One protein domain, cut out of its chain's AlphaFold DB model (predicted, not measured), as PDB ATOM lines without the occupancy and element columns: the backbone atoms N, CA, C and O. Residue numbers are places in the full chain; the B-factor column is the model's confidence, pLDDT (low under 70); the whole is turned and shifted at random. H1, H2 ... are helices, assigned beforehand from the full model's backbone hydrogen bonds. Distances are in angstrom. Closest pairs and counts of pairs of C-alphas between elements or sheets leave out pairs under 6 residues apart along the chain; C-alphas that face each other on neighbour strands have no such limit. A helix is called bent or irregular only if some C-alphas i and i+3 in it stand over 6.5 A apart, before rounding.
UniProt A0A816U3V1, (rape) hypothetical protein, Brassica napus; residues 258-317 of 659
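What this domain is: This is residues 258 to 317 of the 659 residues of the protein "(rape) hypothetical protein" of Brassica napus (UniProt A0A816U3V1). Bent helix H2, with H3 folded back across its arms, makes a triangle; short H1 and H4 sit away from H2b. The 60 printed residues have four named helices, H1 to H4: all helix. This rod of 36 by 17 by 15 A is only just compact, close to loose, with a radius of gyration of the C-alphas of 12.4 A.

How they stand to each other: Start at H1, residues 258 to 263, irregular: C-alphas 258 and 261 are 7.9 A apart. H2, residues 267 to 291, was assigned as one helix by its hydrogen bonds but is bent, C-alphas 281 and 284 being 7.3 A apart; arms H2a, to 281, and H2b, from 284, stand about perpendicular at 90 degrees. H3, residues 293 to 309, touches H2a, closest C-alphas Gly 271 and Ala 304, 3.9 A. H4, residues 311 to 315, only just touches H1, with 3 C-alpha pairs within 8 A. Every O i to N i+4 pair is within hydrogen-bond range in H2b and H4.

Where its parts are: Find C-alpha 258 at (9.195, 42.673, 0.575); H3 runs 25.0 A to C-alpha 309 at (1.293, 35.757, -15.922).

The domain as a whole: The printed part has no cut; pLDDT is under 70 at residues 280 to 282 and 313.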
ATOM      1  N   ALA A 258       7.788  42.773   0.180       85.38
ATOM      2  CA  ALA A 258       9.195  42.673   0.575       85.38
ATOM      3  C   ALA A 258      10.007  41.721  -0.324       85.38
ATOM      4  O   ALA A 258      11.227  41.838  -0.397       85.38
ATOM      5  N   ARG A 259       9.332  40.804  -1.035       86.44
ATOM      6  CA  ARG A 259       9.927  39.818  -1.951       86.44
ATOM      7  C   ARG A 259       9.625  40.102  -3.427       86.44
ATOM      8  O   ARG A 259       9.961  39.297  -4.289       86.44
ATOM      9  N   GLN A 260       9.040  41.257  -3.754       85.44
ATOM     10  CA  GLN A 260       8.633  41.609  -5.123       85.44
ATOM     11  C   GLN A 260       9.783  41.504  -6.145       85.44
ATOM     12  O   GLN A 260       9.585  41.017  -7.253       85.44
ATOM     13  N   GLN A 261      11.011  41.876  -5.768       86.50
ATOM     14  CA  GLN A 261      12.196  41.780  -6.638       86.50
ATOM     15  C   GLN A 261      12.728  40.345  -6.836       86.50
ATOM     16  O   GLN A 261      13.557  40.114  -7.717       86.50
ATOM     17  N   GLU A 262      12.265  39.379  -6.039       88.81
ATOM     18  CA  GLU A 262      12.441  37.944  -6.296       88.81
ATOM     19  C   GLU A 262      11.338  37.457  -7.244       88.81
ATOM     20  O   GLU A 262      11.621  36.823  -8.255       88.81
ATOM     21  N   PHE A 263      10.088  37.837  -6.971       89.31
ATOM     22  CA  PHE A 263       8.908  37.470  -7.758       89.31
ATOM     23  C   PHE A 263       8.918  38.002  -9.201       89.31
ATOM     24  O   PHE A 263       8.450  37.322 -10.105       89.31
ATOM     25  N   ILE A 264       9.519  39.168  -9.455       87.25
ATOM     26  CA  ILE A 264       9.752  39.683 -10.819       87.25
ATOM     27  C   ILE A 264      10.758  38.807 -11.601       87.25
ATOM     28  O   ILE A 264      10.735  38.806 -12.831       87.25
ATOM     29  N   LYS A 265      11.629  38.053 -10.912       92.06
ATOM     30  CA  LYS A 265      12.629  37.149 -11.518       92.06
ATOM     31  C   LYS A 265      12.134  35.704 -11.633       92.06
ATOM     32  O   LYS A 265      12.520  35.021 -12.573       92.06
ATOM     33  N   ASP A 266      11.283  35.262 -10.707       92.31
ATOM     34  CA  ASP A 266      10.581  33.969 -10.727       92.31
ATOM     35  C   ASP A 266       9.059  34.194 -10.561       92.31
ATOM     36  O   ASP A 266       8.528  34.130  -9.440       92.31
ATOM     37  N   PRO A 267       8.342  34.482 -11.669       90.25
ATOM     38  CA  PRO A 267       6.893  34.670 -11.658       90.25
ATOM     39  C   PRO A 267       6.117  33.425 -11.217       90.25
ATOM     40  O   PRO A 267       5.065  33.545 -10.591       90.25
ATOM     41  N   ASP A 268       6.633  32.224 -11.478       91.56
ATOM     42  CA  ASP A 268       5.948  30.988 -11.097       91.56
ATOM     43  C   ASP A 268       5.990  30.783  -9.575       91.56
ATOM     44  O   ASP A 268       5.040  30.270  -8.982       91.56
ATOM     45  N   SER A 269       7.056  31.233  -8.904       91.75
ATOM     46  CA  SER A 269       7.140  31.282  -7.437       91.75
ATOM     47  C   SER A 269       6.130  32.257  -6.843       91.75
ATOM     48  O   SER A 269       5.498  31.934  -5.833       91.75
ATOM     49  N   TYR A 270       5.891  33.394  -7.504       88.62
ATOM     50  CA  TYR A 270       4.791  34.288  -7.140       88.62
ATOM     51  C   TYR A 270       3.432  33.602  -7.301       88.62
ATOM     52  O   TYR A 270       2.641  33.584  -6.358       88.62
ATOM     53  N   GLY A 271       3.190  32.961  -8.448       84.25
ATOM     54  CA  GLY A 271       1.970  32.201  -8.711       84.25
ATOM     55  C   GLY A 271       1.693  31.137  -7.646       84.25
ATOM     56  O   GLY A 271       0.608  31.103  -7.060       84.25
ATOM     57  N   ARG A 272       2.703  30.317  -7.323       90.69
ATOM     58  CA  ARG A 272       2.641  29.305  -6.252       90.69
ATOM     59  C   ARG A 272       2.360  29.931  -4.882       90.69
ATOM     60  O   ARG A 272       1.524  29.417  -4.138       90.69
ATOM     61  N   ALA A 273       3.016  31.042  -4.539       86.75
ATOM     62  CA  ALA A 273       2.795  31.737  -3.270       86.75
ATOM     63  C   ALA A 273       1.362  32.293  -3.151       86.75
ATOM     64  O   ALA A 273       0.715  32.092  -2.122       86.75
ATOM     65  N   MET A 274       0.836  32.901  -4.218       81.69
ATOM     66  CA  MET A 274      -0.538  33.411  -4.276       81.69
ATOM     67  C   MET A 274      -1.579  32.289  -4.185       81.69
ATOM     68  O   MET A 274      -2.533  32.393  -3.414       81.69
ATOM     69  N   ALA A 275      -1.385  31.179  -4.906       82.44
ATOM     70  CA  ALA A 275      -2.271  30.017  -4.818       82.44
ATOM     71  C   ALA A 275      -2.286  29.399  -3.410       82.44
ATOM     72  O   ALA A 275      -3.346  29.015  -2.913       82.44
ATOM     73  N   ASN A 276      -1.137  29.346  -2.732       84.88
ATOM     74  CA  ASN A 276      -1.053  28.887  -1.344       84.88
ATOM     75  C   ASN A 276      -1.773  29.839  -0.374       84.88
ATOM     76  O   ASN A 276      -2.516  29.368   0.488       84.88
ATOM     77  N   LEU A 277      -1.613  31.158  -0.539       79.31
ATOM     78  CA  LEU A 277      -2.284  32.174   0.279       79.31
ATOM     79  C   LEU A 277      -3.816  32.085   0.165       79.31
ATOM     80  O   LEU A 277      -4.511  32.095   1.181       79.31
ATOM     81  N   VAL A 278      -4.348  31.909  -1.050       72.75
ATOM     82  CA  VAL A 278      -5.793  31.704  -1.266       72.75
ATOM     83  C   VAL A 278      -6.261  30.347  -0.717       72.75
ATOM     84  O   VAL A 278      -7.354  30.269  -0.154       72.75
ATOM     85  N   GLN A 279      -5.456  29.281  -0.818       78.25
ATOM     86  CA  GLN A 279      -5.818  27.960  -0.280       78.25
ATOM     87  C   GLN A 279      -6.006  27.956   1.242       78.25
ATOM     88  O   GLN A 279      -7.045  27.496   1.722       78.25
ATOM     89  N   VAL A 280      -5.016  28.442   2.004       69.38
ATOM     90  CA  VAL A 280      -5.033  28.349   3.482       69.38
ATOM     91  C   VAL A 280      -6.169  29.154   4.112       69.38
ATOM     92  O   VAL A 280      -6.638  28.847   5.207       69.38
ATOM     93  N   ALA A 281      -6.640  30.177   3.412       63.03
ATOM     94  CA  ALA A 281      -7.498  31.202   3.963       63.03
ATOM     95  C   ALA A 281      -9.000  30.888   3.796       63.03
ATOM     96  O   ALA A 281      -9.798  31.684   3.311       63.03
ATOM     97  N   GLN A 282      -9.393  29.676   4.200       59.72
ATOM     98  CA  GLN A 282     -10.775  29.162   4.217       59.72
ATOM     99  C   GLN A 282     -11.519  29.121   2.863       59.72
ATOM    100  O   GLN A 282     -12.688  28.725   2.830       59.72
ATOM    101  N   ILE A 283     -10.877  29.469   1.742       71.81
ATOM    102  CA  ILE A 283     -11.467  29.322   0.402       71.81
ATOM    103  C   ILE A 283     -11.359  27.865  -0.069       71.81
ATOM    104  O   ILE A 283     -12.347  27.349  -0.591       71.81
ATOM    105  N   LYS A 284     -10.245  27.160   0.197       80.25
ATOM    106  CA  LYS A 284     -10.069  25.763  -0.249       80.25
ATOM    107  C   LYS A 284     -11.217  24.832   0.162       80.25
ATOM    108  O   LYS A 284     -11.769  24.212  -0.736       80.25
ATOM    109  N   PRO A 285     -11.682  24.782   1.429       81.44
ATOM    110  CA  PRO A 285     -12.807  23.919   1.797       81.44
ATOM    111  C   PRO A 285     -14.123  24.258   1.078       81.44
ATOM    112  O   PRO A 285     -14.977  23.389   0.946       81.44
ATOM    113  N   LYS A 286     -14.301  25.503   0.608       79.44
ATOM    114  CA  LYS A 286     -15.484  25.929  -0.160       79.44
ATOM    115  C   LYS A 286     -15.377  25.521  -1.632       79.44
ATOM    116  O   LYS A 286     -16.362  25.059  -2.192       79.44
ATOM    117  N   VAL A 287     -14.188  25.656  -2.227       80.06
ATOM    118  CA  VAL A 287     -13.883  25.149  -3.578       80.06
ATOM    119  C   VAL A 287     -14.014  23.623  -3.599       80.06
ATOM    120  O   VAL A 287     -14.725  23.083  -4.437       80.06
ATOM    121  N   GLU A 288     -13.431  22.935  -2.620       85.81
ATOM    122  CA  GLU A 288     -13.416  21.472  -2.512       85.81
ATOM    123  C   GLU A 288     -14.808  20.879  -2.258       85.81
ATOM    124  O   GLU A 288     -15.170  19.878  -2.871       85.81
ATOM    125  N   ALA A 289     -15.639  21.536  -1.440       82.00
ATOM    126  CA  ALA A 289     -17.034  21.139  -1.236       82.00
ATOM    127  C   ALA A 289     -17.942  21.375  -2.460       82.00
ATOM    128  O   ALA A 289     -19.049  20.839  -2.489       82.00
ATOM    129  N   TYR A 290     -17.509  22.176  -3.442       81.44
ATOM    130  CA  TYR A 290     -18.318  22.564  -4.600       81.44
ATOM    131  C   TYR A 290     -17.856  21.911  -5.916       81.44
ATOM    132  O   TYR A 290     -18.669  21.394  -6.686       81.44
ATOM    133  N   LEU A 291     -16.546  21.897  -6.175       78.88
ATOM    134  CA  LEU A 291     -15.932  21.261  -7.344       78.88
ATOM    135  C   LEU A 291     -15.606  19.778  -7.107       78.88
ATOM    136  O   LEU A 291     -15.708  18.987  -8.043       78.88
ATOM    137  N   GLY A 292     -15.288  19.393  -5.870       80.31
ATOM    138  CA  GLY A 292     -14.693  18.098  -5.529       80.31
ATOM    139  C   GLY A 292     -13.162  18.180  -5.403       80.31
ATOM    140  O   GLY A 292     -12.561  19.171  -5.831       80.31
ATOM    141  N   PRO A 293     -12.511  17.167  -4.801       76.44
ATOM    142  CA  PRO A 293     -11.073  17.193  -4.523       76.44
ATOM    143  C   PRO A 293     -10.224  17.268  -5.797       76.44
ATOM    144  O   PRO A 293      -9.313  18.089  -5.868       76.44
ATOM    145  N   ASP A 294     -10.565  16.484  -6.819       71.69
ATOM    146  CA  ASP A 294      -9.742  16.311  -8.022       71.69
ATOM    147  C   ASP A 294      -9.569  17.646  -8.769       71.69
ATOM    148  O   ASP A 294      -8.453  18.149  -8.916       71.69
ATOM    149  N   LEU A 295     -10.696  18.298  -9.086       73.75
ATOM    150  CA  LEU A 295     -10.764  19.625  -9.714       73.75
ATOM    151  C   LEU A 295     -10.245  20.767  -8.821       73.75
ATOM    152  O   LEU A 295      -9.943  21.851  -9.323       73.75
ATOM    153  N   THR A 296     -10.120  20.558  -7.506       82.19
ATOM    154  CA  THR A 296      -9.545  21.569  -6.602       82.19
ATOM    155  C   THR A 296      -8.040  21.721  -6.824       82.19
ATOM    156  O   THR A 296      -7.531  22.839  -6.750       82.19
ATOM    157  N   SER A 297      -7.334  20.636  -7.159       81.38
ATOM    158  CA  SER A 297      -5.921  20.671  -7.580       81.38
ATOM    159  C   SER A 297      -5.751  21.581  -8.801       81.38
ATOM    160  O   SER A 297      -5.070  22.607  -8.735       81.38
ATOM    161  N   THR A 298      -6.480  21.250  -9.869       77.62
ATOM    162  CA  THR A 298      -6.541  21.965 -11.148       77.62
ATOM    163  C   THR A 298      -6.848  23.447 -10.976       77.62
ATOM    164  O   THR A 298      -6.194  24.302 -11.575       77.62
ATOM    165  N   PHE A 299      -7.844  23.769 -10.145       80.44
ATOM    166  CA  PHE A 299      -8.246  25.146  -9.875       80.44
ATOM    167  C   PHE A 299      -7.082  25.977  -9.322       80.44
ATOM    168  O   PHE A 299      -6.834  27.085  -9.801       80.44
ATOM    169  N   TYR A 300      -6.337  25.444  -8.348       83.56
ATOM    170  CA  TYR A 300      -5.233  26.174  -7.725       83.56
ATOM    171  C   TYR A 300      -3.957  26.213  -8.571       83.56
ATOM    172  O   TYR A 300      -3.238  27.211  -8.514       83.56
ATOM    173  N   GLU A 301      -3.708  25.207  -9.409       84.00
ATOM    174  CA  GLU A 301      -2.632  25.249 -10.406       84.00
ATOM    175  C   GLU A 301      -2.912  26.298 -11.494       84.00
ATOM    176  O   GLU A 301      -2.085  27.178 -11.746       84.00
ATOM    177  N   ARG A 302      -4.125  26.311 -12.062       79.19
ATOM    178  CA  ARG A 302      -4.536  27.336 -13.038       79.19
ATOM    179  C   ARG A 302      -4.589  28.738 -12.417       79.19
ATOM    180  O   ARG A 302      -4.250  29.709 -13.093       79.19
ATOM    181  N   TYR A 303      -4.932  28.860 -11.131       80.69
ATOM    182  CA  TYR A 303      -4.816  30.121 -10.389       80.69
ATOM    183  C   TYR A 303      -3.355  30.576 -10.242       80.69
ATOM    184  O   TYR A 303      -3.065  31.752 -10.467       80.69
ATOM    185  N   ALA A 304      -2.424  29.664  -9.931       83.50
ATOM    186  CA  ALA A 304      -0.995  29.976  -9.867       83.50
ATOM    187  C   ALA A 304      -0.469  30.490 -11.216       83.50
ATOM    188  O   ALA A 304       0.162  31.546 -11.261       83.50
ATOM    189  N   ILE A 305      -0.794  29.804 -12.317       80.75
ATOM    190  CA  ILE A 305      -0.419  30.208 -13.683       80.75
ATOM    191  C   ILE A 305      -1.027  31.578 -14.038       80.75
ATOM    192  O   ILE A 305      -0.337  32.438 -14.592       80.75
ATOM    193  N   GLY A 306      -2.293  31.822 -13.682       76.94
ATOM    194  CA  GLY A 306      -2.955  33.112 -13.896       76.94
ATOM    195  C   GLY A 306      -2.305  34.265 -13.121       76.94
ATOM    196  O   GLY A 306      -2.122  35.350 -13.671       76.94
ATOM    197  N   ALA A 307      -1.903  34.027 -11.869       79.81
ATOM    198  CA  ALA A 307      -1.201  35.010 -11.046       79.81
ATOM    199  C   ALA A 307       0.241  35.264 -11.528       79.81
ATOM    200  O   ALA A 307       0.659  36.420 -11.576       79.81
ATOM    201  N   ALA A 308       0.970  34.221 -11.944       84.75
ATOM    202  CA  ALA A 308       2.321  34.321 -12.502       84.75
ATOM    203  C   ALA A 308       2.366  35.143 -13.803       84.75
ATOM    204  O   ALA A 308       3.277  35.938 -14.013       84.75
ATOM    205  N   ASN A 309       1.356  35.007 -14.667       82.06
ATOM    206  CA  ASN A 309       1.293  35.757 -15.922       82.06
ATOM    207  C   ASN A 309       0.800  37.210 -15.755       82.06
ATOM    208  O   ASN A 309       0.913  38.011 -16.690       82.06
ATOM    209  N   ASN A 310       0.270  37.593 -14.585       78.12
ATOM    210  CA  ASN A 310      -0.247  38.940 -14.375       78.12
ATOM    211  C   ASN A 310       0.851  39.929 -13.942       78.12
ATOM    212  O   ASN A 310       1.159  40.103 -12.761       78.12
ATOM    213  N   LYS A 311       1.375  40.670 -14.925       77.62
ATOM    214  CA  LYS A 311       2.377  41.729 -14.725       77.62
ATOM    215  C   LYS A 311       1.962  42.808 -13.721       77.62
ATOM    216  O   LYS A 311       2.838  43.387 -13.087       77.62
ATOM    217  N   GLU A 312       0.669  43.094 -13.557       75.44
ATOM    218  CA  GLU A 312       0.207  44.086 -12.578       75.44
ATOM    219  C   GLU A 312       0.417  43.592 -11.141       75.44
ATOM    220  O   GLU A 312       0.893  44.348 -10.296       75.44
ATOM    221  N   PHE A 313       0.147  42.309 -10.887       68.19
ATOM    222  CA  PHE A 313       0.318  41.683  -9.573       68.19
ATOM    223  C   PHE A 313       1.803  41.556  -9.191       68.19
ATOM    224  O   PHE A 313       2.167  41.757  -8.036       68.19
ATOM    225  N   LEU A 314       2.668  41.289 -10.175       73.12
ATOM    226  CA  LEU A 314       4.121  41.210  -9.986       73.12
ATOM    227  C   LEU A 314       4.789  42.565  -9.699       73.12
ATOM    228  O   LEU A 314       5.842  42.594  -9.067       73.12
ATOM    229  N   THR A 315       4.237  43.678 -10.199       74.94
ATOM    230  CA  THR A 315       4.945  44.978 -10.236       74.94
ATOM    231  C   THR A 315       4.336  46.081  -9.373       74.94
ATOM    232  O   THR A 315       4.986  47.108  -9.172       74.94
ATOM    233  N   LYS A 316       3.118  45.905  -8.842       79.19
ATOM    234  CA  LYS A 316       2.483  46.880  -7.939       79.19
ATOM    235  C   LYS A 316       2.506  46.407  -6.488       79.19
ATOM    236  O   LYS A 316       2.263  45.242  -6.189       79.19
ATOM    237  N   ASN A 317       2.749  47.340  -5.567       78.06
ATOM    238  CA  ASN A 317       2.691  47.055  -4.133       78.06
ATOM    239  C   ASN A 317       1.236  46.898  -3.671       78.06
ATOM    240  O   ASN A 317       0.413  47.795  -3.873       78.06
TER     241      ASN A 317